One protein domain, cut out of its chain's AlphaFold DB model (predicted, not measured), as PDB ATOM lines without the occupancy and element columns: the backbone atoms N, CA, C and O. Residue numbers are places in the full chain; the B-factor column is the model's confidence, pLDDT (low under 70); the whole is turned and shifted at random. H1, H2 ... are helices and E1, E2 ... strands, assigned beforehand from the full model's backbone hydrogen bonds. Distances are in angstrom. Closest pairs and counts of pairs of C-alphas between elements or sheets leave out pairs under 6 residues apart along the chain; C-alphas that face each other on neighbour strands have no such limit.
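Overview. This is residues 178 to 386 of the 1276 residues of the protein "Aamy domain-containing protein" of Roseburia sp. CAG:197_41_10 (UniProt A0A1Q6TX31). Two lobes stand side by side, each a small sandwich of two sheets, and the helix H1 fills part of the gap between the sheet E2 E3 E7 E8 of the first lobe and the sheet E10 E13 E14 of the second. The branched sheet E1 E4 E5 E6 and the sheet E9 E11 E12 lie on the far sides, in a stack of four sheets, face to face in turn. The 209 printed residues hold fourteen named strands, E1 to E14 in order, then H1; neighbour strands are antiparallel and the class is mostly strand, with under half of the residues in named elements. The whole is compact, with a radius of gyration of the C-alphas of 16.7 A and spans of 46 by 39 by 31 A.

Along the chain. E1, residues 178 to 182, begins at C-alpha 178 (176.884, 171.823, 131.208). Then come E2, 208 to 211; E3, 214 to 220, 20.7 A long; E4, 228 to 236, 26.4 A; E5, 239 to 244; E6, 253 to 257; E7, 263 to 269, 20.1 A; and E8, 274 to 277. The second lobe has E9, 290 to 294; E10, 320 to 326, 20.5 A; E11, 330 to 338, 26.5 A; E12, 349 to 353; E13, 358 to 364; and E14, 369 to 372. H1, 377 to 385, ends at C-alpha 385 (167.852, 156.635, 129.051).

Arrangement. E4 has E1 on one side, N 180 and O 233 at 2.9 A, and on the other side E5, N 234 and O 244 at 2.9 A, and E6, N 230 and O 255 at 2.9 A. This strongly twisted branched sheet and the sheet E2 E3 E7 E8 are face to face, the parts that face each other 10.0 A centre to centre; in the latter, N 217 of E3 and O 266 of E7 are 2.9 A apart, within hydrogen-bond range. The sheet E9 E11 E12, with N 332 of E11 and O 351 of E12 at 2.8 A, and the sheet E10 E13 E14, with N 323 of E10 and O 361 of E13 at 2.9 A, are face to face, the parts that face each other 9.0 A centre to centre. H1 is on the sheet E2 E3 E7 E8 at a height of 8.9 A, its closest C-alphas to E7 being Leu 384 and Val 267, 6.7 A. It is also on E10 E13 E14 at 8.5 A, with the C-alphas of Val 380 and Val 362 of E13 closest at 6.1 A. In H1 every O i to N i+4 pair is within hydrogen-bond range.

Size, cuts and confidence. The farthest C-alphas, those of Asp 241 and Ser 345, are 48.5 A apart. The printed part has no cut; the long links are E1 to E2, E8 to E9 and E9 to E10. The mean pLDDT of the printed part is 82.3, and 20 residues are under 70, among them 280 to 288.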
ATOM      1  N   THR A 178     177.680 170.628 130.904       95.00
ATOM      2  CA  THR A 178     176.884 171.823 131.208       95.00
ATOM      3  C   THR A 178     175.703 171.903 130.235       95.00
ATOM      4  O   THR A 178     175.881 171.858 129.017       95.00
ATOM      5  N   LEU A 179     174.481 172.034 130.759       95.69
ATOM      6  CA  LEU A 179     173.270 172.327 129.993       95.69
ATOM      7  C   LEU A 179     173.268 173.809 129.599       95.69
ATOM      8  O   LEU A 179     173.337 174.685 130.459       95.69
ATOM      9  N   VAL A 180     173.159 174.093 128.302       94.12
ATOM     10  CA  VAL A 180     173.306 175.444 127.747       94.12
ATOM     11  C   VAL A 180     172.179 175.743 126.762       94.12
ATOM     12  O   VAL A 180     171.880 174.929 125.891       94.12
ATOM     13  N   GLY A 181     171.571 176.925 126.851       93.56
ATOM     14  CA  GLY A 181     170.461 177.287 125.972       93.56
ATOM     15  C   GLY A 181     169.968 178.722 126.116       93.56
ATOM     16  O   GLY A 181     170.563 179.520 126.842       93.56
ATOM     17  N   ASP A 182     168.855 179.014 125.444       93.75
ATOM     18  CA  ASP A 182     168.004 180.173 125.714       93.75
ATOM     19  C   ASP A 182     166.757 179.715 126.483       93.75
ATOM     20  O   ASP A 182     165.818 179.143 125.923       93.75
ATOM     21  N   PHE A 183     166.773 179.980 127.789       92.75
ATOM     22  CA  PHE A 183     165.676 179.718 128.719       92.75
ATOM     23  C   PHE A 183     164.934 181.010 129.114       92.75
ATOM     24  O   PHE A 183     164.250 181.043 130.135       92.75
ATOM     25  N   SER A 184     165.059 182.097 128.341       87.44
ATOM     26  CA  SER A 184     164.510 183.417 128.708       87.44
ATOM     27  C   SER A 184     162.977 183.489 128.768       87.44
ATOM     28  O   SER A 184     162.436 184.425 129.362       87.44
ATOM     29  N   ALA A 185     162.277 182.494 128.216       87.56
ATOM     30  CA  ALA A 185     160.834 182.312 128.374       87.56
ATOM     31  C   ALA A 185     160.426 181.784 129.768       87.56
ATOM     32  O   ALA A 185     159.263 181.906 130.155       87.56
ATOM     33  N   LEU A 186     161.358 181.207 130.540       90.56
ATOM     34  CA  LEU A 186     161.079 180.554 131.820       90.56
ATOM     35  C   LEU A 186     161.289 181.506 133.005       90.56
ATOM     36  O   LEU A 186     162.302 182.195 133.120       90.56
ATOM     37  N   THR A 187     160.339 181.512 133.943       91.06
ATOM     38  CA  THR A 187     160.479 182.233 135.220       91.06
ATOM     39  C   THR A 187     160.908 181.259 136.312       91.06
ATOM     40  O   THR A 187     160.056 180.691 136.994       91.06
ATOM     41  N   PHE A 188     162.220 181.070 136.459       86.88
ATOM     42  CA  PHE A 188     162.837 180.196 137.464       86.88
ATOM     43  C   PHE A 188     162.309 180.455 138.890       86.88
ATOM     44  O   PHE A 188     161.981 181.592 139.253       86.88
ATOM     45  N   THR A 189     162.206 179.398 139.702       77.12
ATOM     46  CA  THR A 189     161.816 179.495 141.124       77.12
ATOM     47  C   THR A 189     163.004 179.820 142.030       77.12
ATOM     48  O   THR A 189     162.822 180.528 143.022       77.12
ATOM     49  N   ASN A 190     164.204 179.368 141.659       78.75
ATOM     50  CA  ASN A 190     165.474 179.659 142.320       78.75
ATOM     51  C   ASN A 190     166.426 180.403 141.358       78.75
ATOM     52  O   ASN A 190     166.518 180.057 140.182       78.75
ATOM     53  N   GLU A 191     167.154 181.415 141.840       77.75
ATOM     54  CA  GLU A 191     168.169 182.114 141.030       77.75
ATOM     55  C   GLU A 191     169.454 181.276 140.859       77.75
ATOM     56  O   GLU A 191     170.170 181.490 139.885       77.75
ATOM     57  N   ASP A 192     169.721 180.291 141.727       77.69
ATOM     58  CA  ASP A 192     170.890 179.401 141.597       77.69
ATOM     59  C   ASP A 192     170.711 178.321 140.500       77.69
ATOM     60  O   ASP A 192     171.681 177.721 140.048       77.69
ATOM     61  N   GLU A 193     169.482 178.090 140.018       79.56
ATOM     62  CA  GLU A 193     169.193 177.194 138.877       79.56
ATOM     63  C   GLU A 193     169.170 177.927 137.524       79.56
ATOM     64  O   GLU A 193     168.976 177.326 136.467       79.56
ATOM     65  N   LYS A 194     169.323 179.252 137.546       86.44
ATOM     66  CA  LYS A 194     169.079 180.134 136.406       86.44
ATOM     67  C   LYS A 194     170.261 180.117 135.442       86.44
ATOM     68  O   LYS A 194     171.269 180.782 135.680       86.44
ATOM     69  N   ILE A 195     170.115 179.368 134.353       89.31
ATOM     70  CA  ILE A 195     171.143 179.181 133.321       89.31
ATOM     71  C   ILE A 195     171.274 180.443 132.448       89.31
ATOM     72  O   ILE A 195     170.286 180.943 131.900       89.31
ATOM     73  N   GLY A 196     172.495 180.959 132.292       82.31
ATOM     74  CA  GLY A 196     172.817 182.089 131.426       82.31
ATOM     75  C   GLY A 196     172.774 181.760 129.929       82.31
ATOM     76  O   GLY A 196     173.176 180.686 129.483       82.31
ATOM     77  N   ASN A 197     172.307 182.728 129.133       89.06
ATOM     78  CA  ASN A 197     172.018 182.533 127.710       89.06
ATOM     79  C   ASN A 197     173.272 182.135 126.897       89.06
ATOM     80  O   ASN A 197     174.213 182.925 126.783       89.06
ATOM     81  N   TRP A 198     173.261 180.929 126.323       92.94
ATOM     82  CA  TRP A 198     174.326 180.336 125.491       92.94
ATOM     83  C   TRP A 198     175.760 180.351 126.078       92.94
ATOM     84  O   TRP A 198     176.738 180.404 125.325       92.94
ATOM     85  N   ASN A 199     175.910 180.267 127.406       92.12
ATOM     86  CA  ASN A 199     177.214 180.229 128.083       92.12
ATOM     87  C   ASN A 199     177.582 178.810 128.594       92.12
ATOM     88  O   ASN A 199     176.964 178.358 129.552       92.12
ATOM     89  N   PRO A 200     178.607 178.125 128.040       90.81
ATOM     90  CA  PRO A 200     179.058 176.818 128.534       90.81
ATOM     91  C   PRO A 200     179.916 176.907 129.803       90.81
ATOM     92  O   PRO A 200     180.118 175.901 130.467       90.81
ATOM     93  N   ALA A 201     180.388 178.102 130.171       89.38
ATOM     94  CA  ALA A 201     181.087 178.357 131.429       89.38
ATOM     95  C   ALA A 201     180.135 178.875 132.525       89.38
ATOM     96  O   ALA A 201     180.544 179.663 133.382       89.38
ATOM     97  N   ASP A 202     178.851 178.514 132.455       91.00
ATOM     98  CA  ASP A 202     177.857 178.831 133.479       91.00
ATOM     99  C   ASP A 202     177.629 177.626 134.390       91.00
ATOM    100  O   ASP A 202     176.960 176.668 134.007       91.00
ATOM    101  N   THR A 203     178.149 177.688 135.616       88.50
ATOM    102  CA  THR A 203     178.018 176.590 136.580       88.50
ATOM    103  C   THR A 203     176.575 176.350 137.028       88.50
ATOM    104  O   THR A 203     176.246 175.257 137.482       88.50
ATOM    105  N   ASN A 204     175.665 177.322 136.850       88.38
ATOM    106  CA  ASN A 204     174.235 177.083 137.068       88.38
ATOM    107  C   ASN A 204     173.679 176.077 136.045       88.38
ATOM    108  O   ASN A 204     172.683 175.408 136.321       88.38
ATOM    109  N   GLY A 205     174.328 175.932 134.884       88.81
ATOM    110  CA  GLY A 205     174.029 174.940 133.855       88.81
ATOM    111  C   GLY A 205     174.561 173.533 134.140       88.81
ATOM    112  O   GLY A 205     174.131 172.600 133.470       88.81
ATOM    113  N   ASP A 206     175.443 173.332 135.123       91.50
ATOM    114  CA  ASP A 206     176.172 172.062 135.274       91.50
ATOM    115  C   ASP A 206     175.254 170.868 135.564       91.50
ATOM    116  O   ASP A 206     174.314 170.952 136.364       91.50
ATOM    117  N   MET A 207     175.510 169.759 134.874       91.56
ATOM    118  CA  MET A 207     174.733 168.528 134.944       91.56
ATOM    119  C   MET A 207     175.356 167.545 135.933       91.56
ATOM    120  O   MET A 207     176.574 167.431 136.057       91.56
ATOM    121  N   VAL A 208     174.505 166.800 136.632       87.06
ATOM    122  CA  VAL A 208     174.927 165.764 137.573       87.06
ATOM    123  C   VAL A 208     175.372 164.545 136.777       87.06
ATOM    124  O   VAL A 208     174.544 163.912 136.124       87.06
ATOM    125  N   TYR A 209     176.654 164.191 136.850       86.50
ATOM    126  CA  TYR A 209     177.121 162.886 136.389       86.50
ATOM    127  C   TYR A 209     176.526 161.781 137.273       86.50
ATOM    128  O   TYR A 209     176.650 161.820 138.502       86.50
ATOM    129  N   VAL A 210     175.847 160.816 136.650       81.62
ATOM    130  CA  VAL A 210     175.144 159.724 137.340       81.62
ATOM    131  C   VAL A 210     176.004 158.459 137.360       81.62
ATOM    132  O   VAL A 210     176.147 157.840 138.418       81.62
ATOM    133  N   GLY A 211     176.596 158.119 136.211       77.00
ATOM    134  CA  GLY A 211     177.424 156.934 135.957       77.00
ATOM    135  C   GLY A 211     177.356 156.521 134.478       77.00
ATOM    136  O   GLY A 211     176.428 156.925 133.779       77.00
ATOM    137  N   ASN A 212     178.308 155.709 133.999       79.50
ATOM    138  CA  ASN A 212     178.346 155.167 132.625       79.50
ATOM    139  C   ASN A 212     178.137 156.221 131.509       79.50
ATOM    140  O   ASN A 212     177.363 155.990 130.580       79.50
ATOM    141  N   ASP A 213     178.817 157.371 131.595       86.25
ATOM    142  CA  ASP A 213     178.706 158.498 130.643       86.25
ATOM    143  C   ASP A 213     177.304 159.155 130.555       86.25
ATOM    144  O   ASP A 213     177.019 159.905 129.613       86.25
ATOM    145  N   VAL A 214     176.427 158.916 131.541       87.12
ATOM    146  CA  VAL A 214     175.099 159.546 131.644       87.12
ATOM    147  C   VAL A 214     175.114 160.716 132.628       87.12
ATOM    148  O   VAL A 214     175.509 160.587 133.792       87.12
ATOM    149  N   TYR A 215     174.614 161.861 132.163       91.19
ATOM    150  CA  TYR A 215     174.503 163.116 132.905       91.19
ATOM    151  C   TYR A 215     173.040 163.568 132.940       91.19
ATOM    152  O   TYR A 215     172.356 163.518 131.920       91.19
ATOM    153  N   ALA A 216     172.549 164.061 134.075       88.81
ATOM    154  CA  ALA A 216     171.168 164.522 134.224       88.81
ATOM    155  C   ALA A 216     171.088 165.870 134.952       88.81
ATOM    156  O   ALA A 216     171.846 166.133 135.887       88.81
ATOM    157  N   LYS A 217     170.151 166.731 134.546       88.50
ATOM    158  CA  LYS A 217     169.858 167.991 135.236       88.50
ATOM    159  C   LYS A 217     168.378 168.324 135.168       88.50
ATOM    160  O   LYS A 217     167.784 168.275 134.097       88.50
ATOM    161  N   THR A 218     167.831 168.751 136.297       86.25
ATOM    162  CA  THR A 218     166.480 169.308 136.410       86.25
ATOM    163  C   THR A 218     166.561 170.807 136.704       86.25
ATOM    164  O   THR A 218     167.429 171.232 137.466       86.25
ATOM    165  N   ILE A 219     165.680 171.599 136.090       86.75
ATOM    166  CA  ILE A 219     165.473 173.025 136.387       86.75
ATOM    167  C   ILE A 219     163.996 173.301 136.688       86.75
ATOM    168  O   ILE A 219     163.114 172.743 136.033       86.75
ATOM    169  N   HIS A 220     163.730 174.185 137.648       86.75
ATOM    170  CA  HIS A 220     162.401 174.484 138.172       86.75
ATOM    171  C   HIS A 220     161.986 175.932 137.884       86.75
ATOM    172  O   HIS A 220     162.723 176.901 138.094       86.75
ATOM    173  N   PHE A 221     160.752 176.097 137.420       87.44
ATOM    174  CA  PHE A 221     160.161 177.376 137.048       87.44
ATOM    175  C   PHE A 221     158.692 177.450 137.472       87.44
ATOM    176  O   PHE A 221     158.051 176.469 137.839       87.44
ATOM    177  N   LYS A 222     158.137 178.660 137.489       84.94
ATOM    178  CA  LYS A 222     156.717 178.847 137.798       84.94
ATOM    179  C   LYS A 222     155.864 178.180 136.709       84.94
ATOM    180  O   LYS A 222     156.215 178.349 135.541       84.94
ATOM    181  N   PRO A 223     154.752 177.503 137.072       82.56
ATOM    182  CA  PRO A 223     153.838 176.891 136.113       82.56
ATOM    183  C   PRO A 223     153.514 177.820 134.940       82.56
ATOM    184  O   PRO A 223     153.127 178.977 135.141       82.56
ATOM    185  N   LEU A 224     153.703 177.322 133.720       80.06
ATOM    186  CA  LEU A 224     153.483 178.089 132.498       80.06
ATOM    187  C   LEU A 224     151.986 178.357 132.278       80.06
ATOM    188  O   LEU A 224     151.161 177.455 132.388       80.06
ATOM    189  N   ASN A 225     151.622 179.600 131.948       82.19
ATOM    190  CA  ASN A 225     150.222 179.972 131.676       82.19
ATOM    191  C   ASN A 225     149.785 179.642 130.234       82.19
ATOM    192  O   ASN A 225     148.594 179.557 129.953       82.19
ATOM    193  N   GLU A 226     150.752 179.500 129.329       83.62
ATOM    194  CA  GLU A 226     150.613 179.204 127.902       83.62
ATOM    195  C   GLU A 226     151.881 178.463 127.432       83.62
ATOM    196  O   GLU A 226     152.866 178.424 128.171       83.62
ATOM    197  N   GLU A 227     151.861 177.843 126.248       86.94
ATOM    198  CA  GLU A 227     153.013 177.093 125.720       86.94
ATOM    199  C   GLU A 227     154.248 177.998 125.550       86.94
ATOM    200  O   GLU A 227     154.159 179.087 124.975       86.94
ATOM    201  N   ALA A 228     155.412 177.539 126.018       88.81
ATOM    202  CA  ALA A 228     156.673 178.271 125.927       88.81
ATOM    203  C   ALA A 228     157.723 177.470 125.151       88.81
ATOM    204  O   ALA A 228     158.026 176.331 125.500       88.81
ATOM    205  N   SER A 229     158.326 178.077 124.127       90.94
ATOM    206  CA  SER A 229     159.433 177.455 123.395       90.94
ATOM    207  C   SER A 229     160.791 177.848 123.982       90.94
ATOM    208  O   SER A 229     161.024 179.019 124.291       90.94
ATOM    209  N   VAL A 230     161.688 176.869 124.109       93.56
ATOM    210  CA  VAL A 230     163.090 177.035 124.524       93.56
ATOM    211  C   VAL A 230     164.020 176.336 123.533       93.56
ATOM    212  O   VAL A 230     163.612 175.415 122.820       93.56
ATOM    213  N   GLN A 231     165.289 176.746 123.500       94.69
ATOM    214  CA  GLN A 231     166.330 176.044 122.742       94.69
ATOM    215  C   GLN A 231     167.509 175.692 123.636       94.69
ATOM    216  O   GLN A 231     167.975 176.552 124.379       94.69
ATOM    217  N   TYR A 232     168.024 174.465 123.541       95.88
ATOM    218  CA  TYR A 232     169.138 174.002 124.372       95.88
ATOM    219  C   TYR A 232     170.024 172.962 123.673       95.88
ATOM    220  O   TYR A 232     169.668 172.411 122.631       95.88
ATOM    221  N   LYS A 233     171.194 172.701 124.264       95.25
ATOM    222  CA  LYS A 233     172.045 171.523 124.044       95.25
ATOM    223  C   LYS A 233     173.008 171.350 125.226       95.25
ATOM    224  O   LYS A 233     173.004 172.167 126.146       95.25
ATOM    225  N   VAL A 234     173.827 170.306 125.211       96.62
ATOM    226  CA  VAL A 234     174.823 170.031 126.258       96.62
ATOM    227  C   VAL A 234     176.228 170.300 125.724       96.62
ATOM    228  O   VAL A 234     176.549 169.942 124.591       96.62
ATOM    229  N   ALA A 235     177.045 170.972 126.530       94.88
ATOM    230  CA  ALA A 235     178.441 171.312 126.272       94.88
ATOM    231  C   ALA A 235     179.347 170.580 127.274       94.88
ATOM    232  O   ALA A 235     178.919 170.331 128.398       94.88
ATOM    233  N   PHE A 236     180.586 170.258 126.898       93.62
ATOM    234  CA  PHE A 236     181.508 169.487 127.747       93.62
ATOM    235  C   PHE A 236     182.777 170.275 128.081       93.62
ATOM    236  O   PHE A 236     183.196 171.157 127.329       93.62
ATOM    237  N   ASN A 237     183.392 169.968 129.226       90.69
ATOM    238  CA  ASN A 237     184.579 170.657 129.751       90.69
ATOM    239  C   ASN A 237     184.392 172.183 129.908       90.69
ATOM    240  O   ASN A 237     185.345 172.956 129.780       90.69
ATOM    241  N   HIS A 238     183.151 172.620 130.155       91.00
ATOM    242  CA  HIS A 238     182.715 174.025 130.156       91.00
ATOM    243  C   HIS A 238     183.061 174.812 128.867       91.00
ATOM    244  O   HIS A 238     183.180 176.043 128.875       91.00
ATOM    245  N   ALA A 239     183.236 174.111 127.743       90.56
ATOM    246  CA  ALA A 239     183.693 174.651 126.467       90.56
ATOM    247  C   ALA A 239     182.780 174.220 125.307       90.56
ATOM    248  O   ALA A 239     181.943 173.334 125.436       90.56
ATOM    249  N   TRP A 240     182.956 174.841 124.137       90.56
ATOM    250  CA  TRP A 240     182.268 174.441 122.899       90.56
ATOM    251  C   TRP A 240     183.084 173.455 122.040       90.56
ATOM    252  O   TRP A 240     182.714 173.200 120.894       90.56
ATOM    253  N   ASP A 241     184.190 172.923 122.568       86.62
ATOM    254  CA  ASP A 241     185.069 171.989 121.850       86.62
ATOM    255  C   ASP A 241     184.385 170.630 121.600       86.62
ATOM    256  O   ASP A 241     184.593 170.019 120.551       86.62
ATOM    257  N   GLU A 242     183.487 170.214 122.502       91.94
ATOM    258  CA  GLU A 242     182.462 169.200 122.244       91.94
ATOM    259  C   GLU A 242     181.077 169.700 122.695       91.94
ATOM    260  O   GLU A 242     180.928 170.396 123.700       91.94
ATOM    261  N   SER A 243     180.040 169.327 121.937       93.25
ATOM    262  CA  SER A 243     178.642 169.426 122.360       93.25
ATOM    263  C   SER A 243     177.795 168.298 121.763       93.25
ATOM    264  O   SER A 243     178.161 167.696 120.747       93.25
ATOM    265  N   ILE A 244     176.663 168.021 122.410       95.19
ATOM    266  CA  ILE A 244     175.603 167.111 121.961       95.19
ATOM    267  C   ILE A 244     174.292 167.892 121.983       95.19
ATOM    268  O   ILE A 244     173.971 168.529 122.984       95.19
ATOM    269  N   GLY A 245     173.551 167.845 120.879       90.56
ATOM    270  CA  GLY A 245     172.283 168.531 120.663       90.56
ATOM    271  C   GLY A 245     171.289 167.671 119.881       90.56
ATOM    272  O   GLY A 245     171.183 166.467 120.113       90.56
ATOM    273  N   GLU A 246     170.546 168.281 118.956       88.12
ATOM    274  CA  GLU A 246     169.503 167.589 118.188       88.12
ATOM    275  C   GLU A 246     170.080 166.404 117.387       88.12
ATOM    276  O   GLU A 246     171.069 166.549 116.664       88.12
ATOM    277  N   ASN A 247     169.480 165.214 117.535       82.50
ATOM    278  CA  ASN A 247     169.926 163.956 116.914       82.50
ATOM    279  C   ASN A 247     171.434 163.648 117.106       82.50
ATOM    280  O   ASN A 247     172.092 163.135 116.200       82.50
ATOM    281  N   GLY A 248     172.007 164.022 118.257       84.69
ATOM    282  CA  GLY A 248     173.416 163.778 118.604       84.69
ATOM    283  C   GLY A 248     174.445 164.653 117.877       84.69
ATOM    284  O   GLY A 248     175.660 164.470 118.043       84.69
ATOM    285  N   THR A 249     173.972 165.618 117.087       90.19
ATOM    286  CA  THR A 249     174.789 166.626 116.393       90.19
ATOM    287  C   THR A 249     175.235 167.741 117.356       90.19
ATOM    288  O   THR A 249     175.130 167.601 118.572       90.19
ATOM    289  N   SER A 250     175.742 168.860 116.829       87.44
ATOM    290  CA  SER A 250     175.970 170.098 117.589       87.44
ATOM    291  C   SER A 250     174.874 171.158 117.372       87.44
ATOM    292  O   SER A 250     175.013 172.286 117.860       87.44
ATOM    293  N   ASP A 251     173.788 170.823 116.667       92.69
ATOM    294  CA  ASP A 251     172.649 171.711 116.418       92.69
ATOM    295  C   ASP A 251     171.728 171.821 117.649       92.69
ATOM    296  O   ASP A 251     171.730 170.972 118.541       92.69
ATOM    297  N   ASN A 252     170.973 172.915 117.759       93.75
ATOM    298  CA  ASN A 252     170.190 173.220 118.961       93.75
ATOM    299  C   ASN A 252     168.873 172.425 118.989       93.75
ATOM    300  O   ASN A 252     168.049 172.594 118.090       93.75
ATOM    301  N   VAL A 253     168.609 171.673 120.065       92.12
ATOM    302  CA  VAL A 253     167.270 171.116 120.321       92.12
ATOM    303  C   VAL A 253     166.290 172.275 120.477       92.12
ATOM    304  O   VAL A 253     166.547 173.194 121.256       92.12
ATOM    305  N   THR A 254     165.171 172.236 119.754       92.25
ATOM    306  CA  THR A 254     164.052 173.172 119.936       92.25
ATOM    307  C   THR A 254     162.900 172.437 120.601       92.25
ATOM    308  O   THR A 254     162.407 171.451 120.063       92.25
ATOM    309  N   LEU A 255     162.472 172.918 121.768       90.00
ATOM    310  CA  LEU A 255     161.442 172.284 122.583       90.00
ATOM    311  C   LEU A 255     160.263 173.242 122.781       90.00
ATOM    312  O   LEU A 255     160.473 174.407 123.116       90.00
ATOM    313  N   SER A 256     159.038 172.748 122.601       87.75
ATOM    314  CA  SER A 256     157.804 173.412 123.040       87.75
ATOM    315  C   SER A 256     157.361 172.793 124.361       87.75
ATOM    316  O   SER A 256     157.081 171.598 124.413       87.75
ATOM    317  N   ILE A 257     157.318 173.594 125.424       85.19
ATOM    318  CA  ILE A 257     156.917 173.172 126.767       85.19
ATOM    319  C   ILE A 257     155.439 173.548 126.979       85.19
ATOM    320  O   ILE A 257     155.113 174.736 126.876       85.19
ATOM    321  N   PRO A 258     154.541 172.583 127.265       77.56
ATOM    322  CA  PRO A 258     153.116 172.841 127.463       77.56
ATOM    323  C   PRO A 258     152.786 173.815 128.602       77.56
ATOM    324  O   PRO A 258     153.555 174.022 129.543       77.56
ATOM    325  N   ALA A 259     151.576 174.374 128.545       76.81
ATOM    326  CA  ALA A 259     150.991 175.084 129.679       76.81
ATOM    327  C   ALA A 259     150.808 174.138 130.885       76.81
ATOM    328  O   ALA A 259     150.567 172.945 130.724       76.81
ATOM    329  N   GLY A 260     150.907 174.675 132.100       72.88
ATOM    330  CA  GLY A 260     150.863 173.923 133.359       72.88
ATOM    331  C   GLY A 260     152.226 173.403 133.828       72.88
ATOM    332  O   GLY A 260     152.465 173.366 135.035       72.88
ATOM    333  N   THR A 261     153.148 173.081 132.915       77.19
ATOM    334  CA  THR A 261     154.489 172.578 133.255       77.19
ATOM    335  C   THR A 261     155.288 173.581 134.101       77.19
ATOM    336  O   THR A 261     155.263 174.786 133.846       77.19
ATOM    337  N   SER A 262     156.009 173.076 135.108       82.19
ATOM    338  CA  SER A 262     156.787 173.848 136.098       82.19
ATOM    339  C   SER A 262     158.243 173.382 136.254       82.19
ATOM    340  O   SER A 262     158.980 173.889 137.099       82.19
ATOM    341  N   TYR A 263     158.678 172.412 135.456       84.50
ATOM    342  CA  TYR A 263     160.039 171.888 135.480       84.50
ATOM    343  C   TYR A 263     160.468 171.407 134.092       84.50
ATOM    344  O   TYR A 263     159.640 171.162 133.215       84.50
ATOM    345  N   LEU A 264     161.774 171.231 133.910       85.31
ATOM    346  CA  LEU A 264     162.350 170.515 132.777       85.31
ATOM    347  C   LEU A 264     163.538 169.691 133.273       85.31
ATOM    348  O   LEU A 264     164.500 170.259 133.790       85.31
ATOM    349  N   THR A 265     163.494 168.375 133.077       86.44
ATOM    350  CA  THR A 265     164.685 167.523 133.188       86.44
ATOM    351  C   THR A 265     165.251 167.268 131.801       86.44
ATOM    352  O   THR A 265     164.508 166.933 130.879       86.44
ATOM    353  N   VAL A 266     166.569 167.405 131.669       88.75
ATOM    354  CA  VAL A 266     167.353 166.996 130.502       88.75
ATOM    355  C   VAL A 266     168.344 165.923 130.943       88.75
ATOM    356  O   VAL A 266     169.058 166.100 131.933       88.75
ATOM    357  N   VAL A 267     168.405 164.831 130.187       88.62
ATOM    358  CA  VAL A 267     169.410 163.771 130.326       88.62
ATOM    359  C   VAL A 267     170.271 163.756 129.068       88.62
ATOM    360  O   VAL A 267     169.756 163.905 127.960       88.62
ATOM    361  N   CYS A 268     171.575 163.576 129.238       91.19
ATOM    362  CA  CYS A 268     172.537 163.363 128.170       91.19
ATOM    363  C   CYS A 268     173.232 162.020 128.372       91.19
ATOM    364  O   CYS A 268     173.937 161.829 129.361       91.19
ATOM    365  N   ASP A 269     173.071 161.123 127.408       89.44
ATOM    366  CA  ASP A 269     173.908 159.941 127.237       89.44
ATOM    367  C   ASP A 269     175.055 160.341 126.297       89.44
ATOM    368  O   ASP A 269     174.872 160.452 125.081       89.44
ATOM    369  N   HIS A 270     176.225 160.658 126.861       90.75
ATOM    370  CA  HIS A 270     177.379 161.153 126.093       90.75
ATOM    371  C   HIS A 270     177.944 160.062 125.175       90.75
ATOM    372  O   HIS A 270     178.279 160.330 124.019       90.75
ATOM    373  N   LYS A 271     177.951 158.818 125.658       87.06
ATOM    374  CA  LYS A 271     178.470 157.624 124.981       87.06
ATOM    375  C   LYS A 271     177.693 157.251 123.722       87.06
ATOM    376  O   LYS A 271     178.306 156.999 122.685       87.06
ATOM    377  N   ASN A 272     176.363 157.251 123.788       87.06
ATOM    378  CA  ASN A 272     175.489 157.015 122.634       87.06
ATOM    379  C   ASN A 272     175.130 158.313 121.883       87.06
ATOM    380  O   ASN A 272     174.557 158.253 120.798       87.06
ATOM    381  N   ARG A 273     175.520 159.476 122.427       90.12
ATOM    382  CA  ARG A 273     175.238 160.837 121.932       90.12
ATOM    383  C   ARG A 273     173.752 161.211 121.883       90.12
ATOM    384  O   ARG A 273     173.349 162.000 121.030       90.12
ATOM    385  N   ASN A 274     172.945 160.696 122.805       87.88
ATOM    386  CA  ASN A 274     171.511 160.983 122.864       87.88
ATOM    387  C   ASN A 274     171.176 162.049 123.916       87.88
ATOM    388  O   ASN A 274     171.797 162.111 124.979       87.88
ATOM    389  N   LEU A 275     170.146 162.853 123.634       88.38
ATOM    390  CA  LEU A 275     169.498 163.728 124.614       88.38
ATOM    391  C   LEU A 275     168.049 163.298 124.817       88.38
ATOM    392  O   LEU A 275     167.293 163.201 123.852       88.38
ATOM    393  N   TYR A 276     167.652 163.152 126.075       84.94
ATOM    394  CA  TYR A 276     166.278 162.879 126.490       84.94
ATOM    395  C   TYR A 276     165.759 164.055 127.326       84.94
ATOM    396  O   TYR A 276     166.545 164.774 127.952       84.94
ATOM    397  N   ASN A 277     164.444 164.289 127.344       84.44
ATOM    398  CA  ASN A 277     163.860 165.326 128.198       84.44
ATOM    399  C   ASN A 277     162.443 164.979 128.673       84.44
ATOM    400  O   ASN A 277     161.698 164.272 127.998       84.44
ATOM    401  N   SER A 278     162.054 165.543 129.815       76.00
ATOM    402  CA  SER A 278     160.775 165.271 130.490       76.00
ATOM    403  C   SER A 278     159.518 165.789 129.768       76.00
ATOM    404  O   SER A 278     158.442 165.743 130.351       76.00
ATOM    405  N   VAL A 279     159.628 166.332 128.550       74.69
ATOM    406  CA  VAL A 279     158.499 166.894 127.787       74.69
ATOM    407  C   VAL A 279     158.224 166.081 126.521       74.69
ATOM    408  O   VAL A 279     157.077 165.723 126.273       74.69
ATOM    409  N   THR A 280     159.249 165.714 125.742       68.38
ATOM    410  CA  THR A 280     159.062 164.802 124.594       68.38
ATOM    411  C   THR A 280     158.904 163.344 125.015       68.38
ATOM    412  O   THR A 280     158.274 162.581 124.290       68.38
ATOM    413  N   ASN A 281     159.402 162.949 126.194       62.94
ATOM    414  CA  ASN A 281     159.317 161.569 126.688       62.94
ATOM    415  C   ASN A 281     157.941 161.205 127.309       62.94
ATOM    416  O   ASN A 281     157.832 160.304 128.141       62.94
ATOM    417  N   GLY A 282     156.861 161.868 126.883       53.03
ATOM    418  CA  GLY A 282     155.488 161.420 127.151       53.03
ATOM    419  C   GLY A 282     155.024 161.506 128.610       53.03
ATOM    420  O   GLY A 282     154.046 160.853 128.973       53.03
ATOM    421  N   ALA A 283     155.691 162.295 129.457       55.00
ATOM    422  CA  ALA A 283     155.198 162.596 130.796       55.00
ATOM    423  C   ALA A 283     153.931 163.463 130.718       55.00
ATOM    424  O   ALA A 283     154.005 164.687 130.607       55.00
ATOM    425  N   ASP A 284     152.755 162.837 130.802       52.31
ATOM    426  CA  ASP A 284     151.520 163.589 131.020       52.31
ATOM    427  C   ASP A 284     151.594 164.332 132.365       52.31
ATOM    428  O   ASP A 284     151.991 163.761 133.381       52.31
ATOM    429  N   THR A 285     151.188 165.598 132.373       49.28
ATOM    430  CA  THR A 285     151.059 166.427 133.578       49.28
ATOM    431  C   THR A 285     149.918 165.996 134.507       49.28
ATOM    432  O   THR A 285     149.853 166.483 135.635       49.28
ATOM    433  N   THR A 286     149.028 165.090 134.076       49.59
ATOM    434  CA  THR A 286     148.043 164.442 134.959       49.59
ATOM    435  C   THR A 286     148.565 163.128 135.566       49.59
ATOM    436  O   THR A 286     149.475 162.475 135.040       49.59
ATOM    437  N   GLY A 287     148.001 162.745 136.716       53.75
ATOM    438  CA  GLY A 287     148.350 161.530 137.457       53.75
ATOM    439  C   GLY A 287     148.775 161.791 138.902       53.75
ATOM    440  O   GLY A 287     148.598 162.888 139.433       53.75
ATOM    441  N   ASP A 288     149.318 160.755 139.541       62.81
ATOM    442  CA  ASP A 288     149.727 160.786 140.944       62.81
ATOM    443  C   ASP A 288     150.996 161.626 141.162       62.81
ATOM    444  O   ASP A 288     151.985 161.492 140.440       62.81
ATOM    445  N   THR A 289     151.005 162.450 142.212       74.88
ATOM    446  CA  THR A 289     152.234 163.107 142.687       74.88
ATOM    447  C   THR A 289     153.045 162.104 143.502       74.88
ATOM    448  O   THR A 289     152.535 161.579 144.489       74.88
ATOM    449  N   VAL A 290     154.297 161.841 143.130       83.69
ATOM    450  CA  VAL A 290     155.207 160.985 143.910       83.69
ATOM    451  C   VAL A 290     156.198 161.878 144.650       83.69
ATOM    452  O   VAL A 290     156.793 162.753 144.030       83.69
ATOM    453  N   SER A 291     156.426 161.650 145.942       88.31
ATOM    454  CA  SER A 291     157.363 162.437 146.757       88.31
ATOM    455  C   SER A 291     158.263 161.540 147.603       88.31
ATOM    456  O   SER A 291     157.849 160.471 148.049       88.31
ATOM    457  N   ILE A 292     159.497 161.970 147.871       89.19
ATOM    458  CA  ILE A 292     160.429 161.246 148.743       89.19
ATOM    459  C   ILE A 292     160.226 161.663 150.205       89.19
ATOM    460  O   ILE A 292     160.093 162.851 150.507       89.19
ATOM    461  N   ILE A 293     160.202 160.698 151.126       88.75
ATOM    462  CA  ILE A 293     160.086 160.890 152.586       88.75
ATOM    463  C   ILE A 293     161.246 160.210 153.320       88.75
ATOM    464  O   ILE A 293     161.877 159.302 152.784       88.75
ATOM    465  N   GLY A 294     161.509 160.632 154.561       87.94
ATOM    466  CA  GLY A 294     162.488 160.006 155.454       87.94
ATOM    467  C   GLY A 294     163.646 160.919 155.848       87.94
ATOM    468  O   GLY A 294     163.540 162.147 155.804       87.94
ATOM    469  N   THR A 295     164.780 160.332 156.239       88.25
ATOM    470  CA  THR A 295     165.958 161.100 156.694       88.25
ATOM    471  C   THR A 295     166.710 161.785 155.547       88.25
ATOM    472  O   THR A 295     167.655 162.528 155.784       88.25
ATOM    473  N   VAL A 296     166.285 161.558 154.302       85.50
ATOM    474  CA  VAL A 296     166.737 162.299 153.114       85.50
ATOM    475  C   VAL A 296     166.127 163.710 153.006       85.50
ATOM    476  O   VAL A 296     166.698 164.573 152.332       85.50
ATOM    477  N   ARG A 297     165.010 163.989 153.701       87.88
ATOM    478  CA  ARG A 297     164.488 165.357 153.894       87.88
ATOM    479  C   ARG A 297     165.329 166.091 154.939       87.88
ATOM    480  O   ARG A 297     165.722 165.508 155.945       87.88
ATOM    481  N   ASP A 298     165.547 167.391 154.760       78.50
ATOM    482  CA  ASP A 298     166.503 168.195 155.552       78.50
ATOM    483  C   ASP A 298     166.143 168.308 157.040       78.50
ATOM    484  O   ASP A 298     167.005 168.502 157.897       78.50
ATOM    485  N   ASN A 299     164.862 168.119 157.357       72.50
ATOM    486  CA  ASN A 299     164.334 168.084 158.720       72.50
ATOM    487  C   ASN A 299     164.237 166.657 159.309       72.50
ATOM    488  O   ASN A 299     163.707 166.491 160.406       72.50
ATOM    489  N   ASN A 300     164.738 165.632 158.607       73.06
ATOM    490  CA  ASN A 300     164.623 164.205 158.940       73.06
ATOM    491  C   ASN A 300     163.172 163.719 159.165       73.06
ATOM    492  O   ASN A 300     162.894 162.945 160.084       73.06
ATOM    493  N   THR A 301     162.227 164.210 158.358       74.81
ATOM    494  CA  THR A 301     160.787 164.025 158.575       74.81
ATOM    495  C   THR A 301     160.201 162.797 157.873       74.81
ATOM    496  O   THR A 301     160.229 162.660 156.650       74.81
ATOM    497  N   TRP A 302     159.570 161.943 158.680       84.88
ATOM    498  CA  TRP A 302     158.722 160.823 158.265       84.88
ATOM    499  C   TRP A 302     157.245 161.241 158.363       84.88
ATOM    500  O   TRP A 302     156.587 160.967 159.364       84.88
ATOM    501  N   VAL A 303     156.769 162.006 157.376       79.00
ATOM    502  CA  VAL A 303     155.416 162.597 157.326       79.00
ATOM    503  C   VAL A 303     154.953 162.641 155.868       79.00
ATOM    504  O   VAL A 303     155.710 163.124 155.023       79.00
ATOM    505  N   GLU A 304     153.733 162.180 155.575       71.69
ATOM    506  CA  GLU A 304     153.172 162.193 154.215       71.69
ATOM    507  C   GLU A 304     153.049 163.600 153.616       71.69
ATOM    508  O   GLU A 304     153.422 163.816 152.465       71.69
ATOM    509  N   THR A 305     152.554 164.555 154.402       72.12
ATOM    510  CA  THR A 305     152.174 165.887 153.928       72.12
ATOM    511  C   THR A 305     153.359 166.850 153.854       72.12
ATOM    512  O   THR A 305     154.165 166.963 154.783       72.12
ATOM    513  N   TYR A 306     153.429 167.603 152.755       72.69
ATOM    514  CA  TYR A 306     154.301 168.765 152.600       72.69
ATOM    515  C   TYR A 306     153.560 169.880 151.838       72.69
ATOM    516  O   TYR A 306     152.792 169.601 150.925       72.69
ATOM    517  N   GLU A 307     153.752 171.149 152.216       63.22
ATOM    518  CA  GLU A 307     153.062 172.299 151.584       63.22
ATOM    519  C   GLU A 307     153.824 172.874 150.365       63.22
ATOM    520  O   GLU A 307     153.585 174.006 149.944       63.22
ATOM    521  N   GLY A 308     154.762 172.112 149.793       68.12
ATOM    522  CA  GLY A 308     155.573 172.505 148.639       68.12
ATOM    523  C   GLY A 308     156.062 171.295 147.840       68.12
ATOM    524  O   GLY A 308     155.787 170.160 148.208       68.12
ATOM    525  N   THR A 309     156.809 171.541 146.761       70.31
ATOM    526  CA  THR A 309     157.216 170.507 145.782       70.31
ATOM    527  C   THR A 309     158.705 170.131 145.847       70.31
ATOM    528  O   THR A 309     159.214 169.438 144.979       70.31
ATOM    529  N   GLU A 310     159.438 170.599 146.863       75.25
ATOM    530  CA  GLU A 310     160.904 170.435 147.025       75.25
ATOM    531  C   GLU A 310     161.375 168.972 147.151       75.25
ATOM    532  O   GLU A 310     162.554 168.667 146.966       75.25
ATOM    533  N   TYR A 311     160.451 168.076 147.495       85.00
ATOM    534  CA  TYR A 311     160.684 166.645 147.683       85.00
ATOM    535  C   TYR A 311     159.878 165.790 146.694       85.00
ATOM    536  O   TYR A 311     159.790 164.578 146.884       85.00
ATOM    537  N   ASP A 312     159.282 166.400 145.667       85.00
ATOM    538  CA  ASP A 312     158.464 165.700 144.679       85.00
ATOM    539  C   ASP A 312     159.357 165.188 143.538       85.00
ATOM    540  O   ASP A 312     160.258 165.883 143.066       85.00
ATOM    541  N   PHE A 313     159.127 163.949 143.106       86.38
ATOM    542  CA  PHE A 313     159.793 163.372 141.945       86.38
ATOM    543  C   PHE A 313     159.222 164.003 140.669       86.38
ATOM    544  O   PHE A 313     158.011 164.016 140.441       86.38
ATOM    545  N   VAL A 314     160.113 164.435 139.785       79.75
ATOM    546  CA  VAL A 314     159.789 164.830 138.419       79.75
ATOM    547  C   VAL A 314     159.429 163.594 137.595       79.75
ATOM    548  O   VAL A 314     160.228 162.675 137.434       79.75
ATOM    549  N   LYS A 315     158.223 163.582 137.028       78.06
ATOM    550  CA  LYS A 315     157.773 162.553 136.086       78.06
ATOM    551  C   LYS A 315     158.540 162.698 134.761       78.06
ATOM    552  O   LYS A 315     158.481 163.766 134.148       78.06
ATOM    553  N   LEU A 316     159.253 161.648 134.336       73.88
ATOM    554  CA  LEU A 316     159.942 161.570 133.034       73.88
ATOM    555  C   LEU A 316     159.112 160.852 131.968       73.88
ATOM    556  O   LEU A 316     159.206 161.197 130.793       73.88
ATOM    557  N   SER A 317     158.301 159.877 132.376       71.69
ATOM    558  CA  SER A 317     157.329 159.169 131.536       71.69
ATOM    559  C   SER A 317     156.162 158.682 132.401       71.69
ATOM    560  O   SER A 317     156.136 158.912 133.610       71.69
ATOM    561  N   ASN A 318     155.183 157.979 131.826       69.75
ATOM    562  CA  ASN A 318     154.140 157.334 132.633       69.75
ATOM    563  C   ASN A 318     154.653 156.134 133.460       69.75
ATOM    564  O   ASN A 318     153.959 155.712 134.388       69.75
ATOM    565  N   ARG A 319     155.869 155.635 133.184       77.44
ATOM    566  CA  ARG A 319     156.565 154.633 134.007       77.44
ATOM    567  C   ARG A 319     157.503 155.254 135.047       77.44
ATOM    568  O   ARG A 319     157.420 154.887 136.214       77.44
ATOM    569  N   TYR A 320     158.394 156.164 134.649       83.88
ATOM    570  CA  TYR A 320     159.521 156.589 135.488       83.88
ATOM    571  C   TYR A 320     159.374 158.005 136.059       83.88
ATOM    572  O   TYR A 320     159.101 158.970 135.340       83.88
ATOM    573  N   TYR A 321     159.632 158.117 137.362       85.81
ATOM    574  CA  TYR A 321     159.651 159.351 138.148       85.81
ATOM    575  C   TYR A 321     161.039 159.501 138.785       85.81
ATOM    576  O   TYR A 321     161.585 158.520 139.280       85.81
ATOM    577  N   VAL A 322     161.624 160.701 138.790       85.56
ATOM    578  CA  VAL A 322     163.023 160.956 139.173       85.56
ATOM    579  C   VAL A 322     163.140 162.108 140.173       85.56
ATOM    580  O   VAL A 322     162.561 163.172 139.980       85.56
ATOM    581  N   TYR A 323     163.939 161.931 141.225       87.06
ATOM    582  CA  TYR A 323     164.295 162.985 142.182       87.06
ATOM    583  C   TYR A 323     165.819 163.092 142.310       87.06
ATOM    584  O   TYR A 323     166.511 162.077 142.289       87.06
ATOM    585  N   GLN A 324     166.368 164.300 142.454       85.00
ATOM    586  CA  GLN A 324     167.816 164.519 142.560       85.00
ATOM    587  C   GLN A 324     168.146 165.445 143.728       85.00
ATOM    588  O   GLN A 324     167.570 166.525 143.841       85.00
ATOM    589  N   LYS A 325     169.104 165.054 144.579       83.38
ATOM    590  CA  LYS A 325     169.541 165.891 145.707       83.38
ATOM    591  C   LYS A 325     170.998 165.650 146.109       83.38
ATOM    592  O   LYS A 325     171.497 164.528 146.062       83.38
ATOM    593  N   ALA A 326     171.681 166.720 146.520       81.06
ATOM    594  CA  ALA A 326     173.028 166.677 147.086       81.06
ATOM    595  C   ALA A 326     173.012 166.265 148.568       81.06
ATOM    596  O   ALA A 326     172.269 166.838 149.368       81.06
ATOM    597  N   PHE A 327     173.877 165.323 148.945       79.00
ATOM    598  CA  PHE A 327     174.014 164.829 150.317       79.00
ATOM    599  C   PHE A 327     175.454 164.923 150.821       79.00
ATOM    600  O   PHE A 327     176.405 165.102 150.058       79.00
ATOM    601  N   LYS A 328     175.606 164.793 152.142       80.31
ATOM    602  CA  LYS A 328     176.902 164.624 152.806       80.31
ATOM    603  C   LYS A 328     177.203 163.152 153.061       80.31
ATOM    604  O   LYS A 328     176.260 162.372 153.223       80.31
ATOM    605  N   ALA A 329     178.484 162.801 153.165       71.12
ATOM    606  CA  ALA A 329     178.912 161.481 153.634       71.12
ATOM    607  C   ALA A 329     178.172 161.105 154.937       71.12
ATOM    608  O   ALA A 329     178.111 161.902 155.878       71.12
ATOM    609  N   GLY A 330     177.558 159.921 154.984       73.38
ATOM    610  CA  GLY A 330     176.601 159.575 156.038       73.38
ATOM    611  C   GLY A 330     175.718 158.371 155.713       73.38
ATOM    612  O   GLY A 330     175.939 157.658 154.737       73.38
ATOM    613  N   SER A 331     174.710 158.139 156.553       77.38
ATOM    614  CA  SER A 331     173.723 157.067 156.386       77.38
ATOM    615  C   SER A 331     172.316 157.640 156.508       77.38
ATOM    616  O   SER A 331     172.036 158.397 157.441       77.38
ATOM    617  N   TYR A 332     171.450 157.280 155.567       84.75
ATOM    618  CA  TYR A 332     170.109 157.821 155.390       84.75
ATOM    619  C   TYR A 332     169.102 156.691 155.132       84.75
ATOM    620  O   TYR A 332     169.474 155.592 154.722       84.75
ATOM    621  N   GLN A 333     167.815 156.965 155.331       86.62
ATOM    622  CA  GLN A 333     166.715 156.091 154.930       86.62
ATOM    623  C   GLN A 333     165.623 156.874 154.206       86.62
ATOM    624  O   GLN A 333     165.367 158.036 154.543       86.62
ATOM    625  N   TYR A 334     164.973 156.224 153.239       90.81
ATOM    626  CA  TYR A 334     163.917 156.830 152.435       90.81
ATOM    627  C   TYR A 334     162.786 155.864 152.055       90.81
ATOM    628  O   TYR A 334     162.931 154.641 152.106       90.81
ATOM    629  N   LYS A 335     161.654 156.458 151.667       87.38
ATOM    630  CA  LYS A 335     160.499 155.824 151.015       87.38
ATOM    631  C   LYS A 335     159.859 156.792 150.014       87.38
ATOM    632  O   LYS A 335     160.130 157.993 150.061       87.38
ATOM    633  N   ALA A 336     158.978 156.275 149.159       85.81
ATOM    634  CA  ALA A 336     158.034 157.082 148.390       85.81
ATOM    635  C   ALA A 336     156.720 157.306 149.169       85.81
ATOM    636  O   ALA A 336     156.282 156.443 149.938       85.81
ATOM    637  N   VAL A 337     156.084 158.454 148.937       79.19
ATOM    638  CA  VAL A 337     154.688 158.751 149.281       79.19
ATOM    639  C   VAL A 337     153.957 159.247 148.033       79.19
ATOM    640  O   VAL A 337     154.531 159.965 147.218       79.19
ATOM    641  N   PHE A 338     152.696 158.863 147.888       75.50
ATOM    642  CA  PHE A 338     151.823 159.202 146.772       75.50
ATOM    643  C   PHE A 338     150.792 160.249 147.203       75.50
ATOM    644  O   PHE A 338     150.252 160.195 148.312       75.50
ATOM    645  N   ASN A 339     150.539 161.231 146.338       73.06
ATOM    646  CA  ASN A 339     149.583 162.329 146.506       73.06
ATOM    647  C   ASN A 339     149.688 163.074 147.855       73.06
ATOM    648  O   ASN A 339     148.682 163.566 148.369       73.06
ATOM    649  N   HIS A 340     150.902 163.144 148.428       75.88
ATOM    650  CA  HIS A 340     151.196 163.688 149.768       75.88
ATOM    651  C   HIS A 340     150.355 163.052 150.902       75.88
ATOM    652  O   HIS A 340     150.044 163.706 151.901       75.88
ATOM    653  N   LYS A 341     149.965 161.775 150.743       68.38
ATOM    654  CA  LYS A 341     149.071 161.025 151.651       68.38
ATOM    655  C   LYS A 341     149.508 159.580 151.908       68.38
ATOM    656  O   LYS A 341     149.543 159.138 153.053       68.38
ATOM    657  N   ASP A 342     149.812 158.830 150.853       64.50
ATOM    658  CA  ASP A 342     149.826 157.364 150.889       64.50
ATOM    659  C   ASP A 342     151.243 156.812 150.746       64.50
ATOM    660  O   ASP A 342     151.872 156.947 149.705       64.50
ATOM    661  N   TRP A 343     151.790 156.227 151.813       72.44
ATOM    662  CA  TRP A 343     153.171 155.736 151.821       72.44
ATOM    663  C   TRP A 343     153.286 154.400 151.078       72.44
ATOM    664  O   TRP A 343     152.388 153.561 151.158       72.44
ATOM    665  N   ALA A 344     154.435 154.155 150.447       67.06
ATOM    666  CA  ALA A 344     154.749 152.845 149.889       67.06
ATOM    667  C   ALA A 344     154.855 151.748 150.976       67.06
ATOM    668  O   ALA A 344     155.428 151.963 152.057       67.06
ATOM    669  N   SER A 345     154.305 150.568 150.673       58.84
ATOM    670  CA  SER A 345     154.153 149.434 151.598       58.84
ATOM    671  C   SER A 345     155.411 148.575 151.784       58.84
ATOM    672  O   SER A 345     155.506 147.887 152.794       58.84
ATOM    673  N   TRP A 346     156.390 148.639 150.874       67.69
ATOM    674  CA  TRP A 346     157.706 147.994 151.034       67.69
ATOM    675  C   TRP A 346     158.518 148.591 152.200       67.69
ATOM    676  O   TRP A 346     158.150 149.627 152.740       67.69
ATOM    677  N   ASP A 347     159.608 147.953 152.631       73.19
ATOM    678  CA  ASP A 347     160.409 148.375 153.799       73.19
ATOM    679  C   ASP A 347     161.209 149.686 153.602       73.19
ATOM    680  O   ASP A 347     161.345 150.200 152.497       73.19
ATOM    681  N   ASN A 348     161.764 150.267 154.673       80.69
ATOM    682  CA  ASN A 348     162.618 151.462 154.561       80.69
ATOM    683  C   ASN A 348     163.917 151.167 153.777       80.69
ATOM    684  O   ASN A 348     164.813 150.491 154.294       80.69
ATOM    685  N   ILE A 349     164.087 151.762 152.591       83.19
ATOM    686  CA  ILE A 349     165.339 151.651 151.829       83.19
ATOM    687  C   ILE A 349     166.435 152.449 152.547       83.19
ATOM    688  O   ILE A 349     166.196 153.552 153.044       83.19
ATOM    689  N   THR A 350     167.643 151.885 152.628       83.50
ATOM    690  CA  THR A 350     168.799 152.493 153.306       83.50
ATOM    691  C   THR A 350     169.854 152.929 152.292       83.50
ATOM    692  O   THR A 350     170.302 152.140 151.466       83.50
ATOM    693  N   LEU A 351     170.278 154.189 152.383       79.62
ATOM    694  CA  LEU A 351     171.259 154.838 151.515       79.62
ATOM    695  C   LEU A 351     172.499 155.196 152.342       79.62
ATOM    696  O   LEU A 351     172.410 155.991 153.279       79.62
ATOM    697  N   LYS A 352     173.665 154.642 151.998       73.75
ATOM    698  CA  LYS A 352     174.935 154.910 152.692       73.75
ATOM    699  C   LYS A 352     175.941 155.543 151.732       73.75
ATOM    700  O   LYS A 352     176.228 154.988 150.678       73.75
ATOM    701  N   LEU A 353     176.477 156.700 152.115       59.94
ATOM    702  CA  LEU A 353     177.387 157.517 151.313       59.94
ATOM    703  C   LEU A 353     178.756 157.603 151.981       59.94
ATOM    704  O   LEU A 353     178.850 157.987 153.148       59.94
ATOM    705  N   LEU A 354     179.810 157.265 151.236       57.12
ATOM    706  CA  LEU A 354     181.194 157.321 151.722       57.12
ATOM    707  C   LEU A 354     181.806 158.723 151.557       57.12
ATOM    708  O   LEU A 354     182.700 159.103 152.310       57.12
ATOM    709  N   ASN A 355     181.291 159.500 150.604       64.69
ATOM    710  CA  ASN A 355     181.694 160.864 150.280       64.69
ATOM    711  C   ASN A 355     180.461 161.766 150.049       64.69
ATOM    712  O   ASN A 355     179.314 161.318 150.107       64.69
ATOM    713  N   ASP A 356     180.694 163.062 149.839       74.25
ATOM    714  CA  ASP A 356     179.644 164.014 149.470       74.25
ATOM    715  C   ASP A 356     179.260 163.794 147.994       74.25
ATOM    716  O   ASP A 356     180.052 164.106 147.105       74.25
ATOM    717  N   LYS A 357     178.055 163.273 147.722       75.50
ATOM    718  CA  LYS A 357     177.576 162.951 146.363       75.50
ATOM    719  C   LYS A 357     176.157 163.486 146.128       75.50
ATOM    720  O   LYS A 357     175.355 163.594 147.058       75.50
ATOM    721  N   VAL A 358     175.833 163.805 144.873       80.56
ATOM    722  CA  VAL A 358     174.443 163.970 144.425       80.56
ATOM    723  C   VAL A 358     173.860 162.594 144.123       80.56
ATOM    724  O   VAL A 358     174.441 161.825 143.360       80.56
ATOM    725  N   VAL A 359     172.720 162.280 144.730       84.88
ATOM    726  CA  VAL A 359     172.013 161.014 144.522       84.88
ATOM    727  C   VAL A 359     170.793 161.275 143.651       84.88
ATOM    728  O   VAL A 359     170.013 162.192 143.922       84.88
ATOM    729  N   THR A 360     170.654 160.466 142.604       87.81
ATOM    730  CA  THR A 360     169.453 160.398 141.772       87.81
ATOM    731  C   THR A 360     168.628 159.205 142.238       87.81
ATOM    732  O   THR A 360     169.124 158.081 142.252       87.81
ATOM    733  N   PHE A 361     167.388 159.456 142.634       91.44
ATOM    734  CA  PHE A 361     166.396 158.450 142.992       91.44
ATOM    735  C   PHE A 361     165.426 158.271 141.831       91.44
ATOM    736  O   PHE A 361     165.078 159.242 141.156       91.44
ATOM    737  N   VAL A 362     164.947 157.049 141.647       89.94
ATOM    738  CA  VAL A 362     163.924 156.684 140.668       89.94
ATOM    739  C   VAL A 362     162.782 155.990 141.394       89.94
ATOM    740  O   VAL A 362     163.023 155.183 142.286       89.94
ATOM    741  N   TYR A 363     161.550 156.268 140.987       88.44
ATOM    742  CA  TYR A 363     160.400 155.416 141.248       88.44
ATOM    743  C   TYR A 363     159.880 154.854 139.919       88.44
ATOM    744  O   TYR A 363     159.678 155.597 138.953       88.44
ATOM    745  N   ASP A 364     159.702 153.535 139.876       85.75
ATOM    746  CA  ASP A 364     159.217 152.777 138.726       85.75
ATOM    747  C   ASP A 364     157.760 152.359 138.959       85.75
ATOM    748  O   ASP A 364     157.465 151.451 139.738       85.75
ATOM    749  N   ALA A 365     156.839 153.016 138.257       74.06
ATOM    750  CA  ALA A 365     155.407 152.768 138.353       74.06
ATOM    751  C   ALA A 365     154.934 151.488 137.632       74.06
ATOM    752  O   ALA A 365     153.746 151.173 137.718       74.06
ATOM    753  N   GLU A 366     155.814 150.749 136.940       72.19
ATOM    754  CA  GLU A 366     155.497 149.398 136.454       72.19
ATOM    755  C   GLU A 366     155.699 148.350 137.547       72.19
ATOM    756  O   GLU A 366     154.836 147.502 137.750       72.19
ATOM    757  N   THR A 367     156.826 148.424 138.263       71.56
ATOM    758  CA  THR A 367     157.203 147.438 139.292       71.56
ATOM    759  C   THR A 367     156.823 147.857 140.715       71.56
ATOM    760  O   THR A 367     156.942 147.062 141.644       71.56
ATOM    761  N   GLY A 368     156.383 149.105 140.911       72.00
ATOM    762  CA  GLY A 368     156.014 149.671 142.213       72.00
ATOM    763  C   GLY A 368     157.201 149.987 143.131       72.00
ATOM    764  O   GLY A 368     156.991 150.327 144.297       72.00
ATOM    765  N   ASN A 369     158.438 149.879 142.639       81.31
ATOM    766  CA  ASN A 369     159.664 149.981 143.434       81.31
ATOM    767  C   ASN A 369     160.336 151.354 143.323       81.31
ATOM    768  O   ASN A 369     160.142 152.092 142.355       81.31
ATOM    769  N   ALA A 370     161.187 151.669 144.302       86.38
ATOM    770  CA  ALA A 370     162.130 152.777 144.219       86.38
ATOM    771  C   ALA A 370     163.584 152.280 144.189       86.38
ATOM    772  O   ALA A 370     163.913 151.244 144.765       86.38
ATOM    773  N   TYR A 371     164.438 153.052 143.523       90.00
ATOM    774  CA  TYR A 371     165.849 152.776 143.263       90.00
ATOM    775  C   TYR A 371     166.678 154.047 143.494       90.00
ATOM    776  O   TYR A 371     166.158 155.157 143.362       90.00
ATOM    777  N   ASP A 372     167.978 153.918 143.768       91.00
ATOM    778  CA  ASP A 372     168.890 155.068 143.836       91.00
ATOM    779  C   ASP A 372     170.243 154.828 143.148       91.00
ATOM    780  O   ASP A 372     170.704 153.697 142.996       91.00
ATOM    781  N   SER A 373     170.897 155.919 142.735       84.56
ATOM    782  CA  SER A 373     172.160 155.929 141.979       84.56
ATOM    783  C   SER A 373     173.399 155.580 142.821       84.56
ATOM    784  O   SER A 373     174.519 156.003 142.506       84.56
ATOM    785  N   VAL A 374     173.199 154.876 143.934       80.12
ATOM    786  CA  VAL A 374     174.247 154.246 144.736       80.12
ATOM    787  C   VAL A 374     173.948 152.756 144.833       80.12
ATOM    788  O   VAL A 374     174.742 151.961 144.351       80.12
ATOM    789  N   ASN A 375     172.791 152.374 145.370       79.94
ATOM    790  CA  ASN A 375     172.396 150.977 145.547       79.94
ATOM    791  C   ASN A 375     172.036 150.264 144.228       79.94
ATOM    792  O   ASN A 375     172.168 149.045 144.137       79.94
ATOM    793  N   ASN A 376     171.549 150.995 143.219       87.00
ATOM    794  CA  ASN A 376     170.890 150.441 142.030       87.00
ATOM    795  C   ASN A 376     171.258 151.209 140.742       87.00
ATOM    796  O   ASN A 376     170.383 151.520 139.931       87.00
ATOM    797  N   LEU A 377     172.542 151.540 140.559       81.62
ATOM    798  CA  LEU A 377     173.016 152.426 139.486       81.62
ATOM    799  C   LEU A 377     172.486 152.055 138.087       81.62
ATOM    800  O   LEU A 377     171.952 152.926 137.402       81.62
ATOM    801  N   ASP A 378     172.543 150.780 137.694       79.88
ATOM    802  CA  ASP A 378     172.073 150.331 136.373       79.88
ATOM    803  C   ASP A 378     170.567 150.563 136.166       79.88
ATOM    804  O   ASP A 378     170.153 150.978 135.086       79.88
ATOM    805  N   LYS A 379     169.745 150.384 137.213       84.00
ATOM    806  CA  LYS A 379     168.297 150.656 137.162       84.00
ATOM    807  C   LYS A 379     167.981 152.147 137.102       84.00
ATOM    808  O   LYS A 379     166.991 152.536 136.486       84.00
ATOM    809  N   VAL A 380     168.825 152.989 137.699       86.00
ATOM    810  CA  VAL A 380     168.702 154.444 137.543       86.00
ATOM    811  C   VAL A 380     169.106 154.885 136.137       86.00
ATOM    812  O   VAL A 380     168.425 155.723 135.558       86.00
ATOM    813  N   ILE A 381     170.152 154.296 135.554       83.12
ATOM    814  CA  ILE A 381     170.549 154.570 134.166       83.12
ATOM    815  C   ILE A 381     169.454 154.124 133.189       83.12
ATOM    816  O   ILE A 381     169.030 154.934 132.370       83.12
ATOM    817  N   GLU A 382     168.935 152.898 133.330       85.00
ATOM    818  CA  GLU A 382     167.804 152.369 132.549       85.00
ATOM    819  C   GLU A 382     166.615 153.341 132.548       85.00
ATOM    820  O   GLU A 382     166.088 153.672 131.491       85.00
ATOM    821  N   ALA A 383     166.229 153.863 133.712       83.38
ATOM    822  CA  ALA A 383     165.115 154.802 133.828       83.38
ATOM    823  C   ALA A 383     165.391 156.206 133.255       83.38
ATOM    824  O   ALA A 383     164.447 156.917 132.906       83.38
ATOM    825  N   LEU A 384     166.660 156.620 133.169       81.75
ATOM    826  CA  LEU A 384     167.074 157.922 132.632       81.75
ATOM    827  C   LEU A 384     167.270 157.917 131.107       81.75
ATOM    828  O   LEU A 384     167.127 158.973 130.490       81.75
ATOM    829  N   THR A 385     167.601 156.769 130.502       81.19
ATOM    830  CA  THR A 385     167.852 156.635 129.051       81.19
ATOM    831  C   THR A 385     166.804 155.805 128.300       81.19
ATOM    832  O   THR A 385     166.887 155.682 127.078       81.19
ATOM    833  N   ALA A 386     165.794 155.258 128.987       75.19
ATOM    834  CA  ALA A 386     164.693 154.542 128.348       75.19
ATOM    835  C   ALA A 386     163.860 155.426 127.403       75.19
ATOM    836  O   ALA A 386     163.417 156.526 127.750       75.19
TER     837      ALA A 386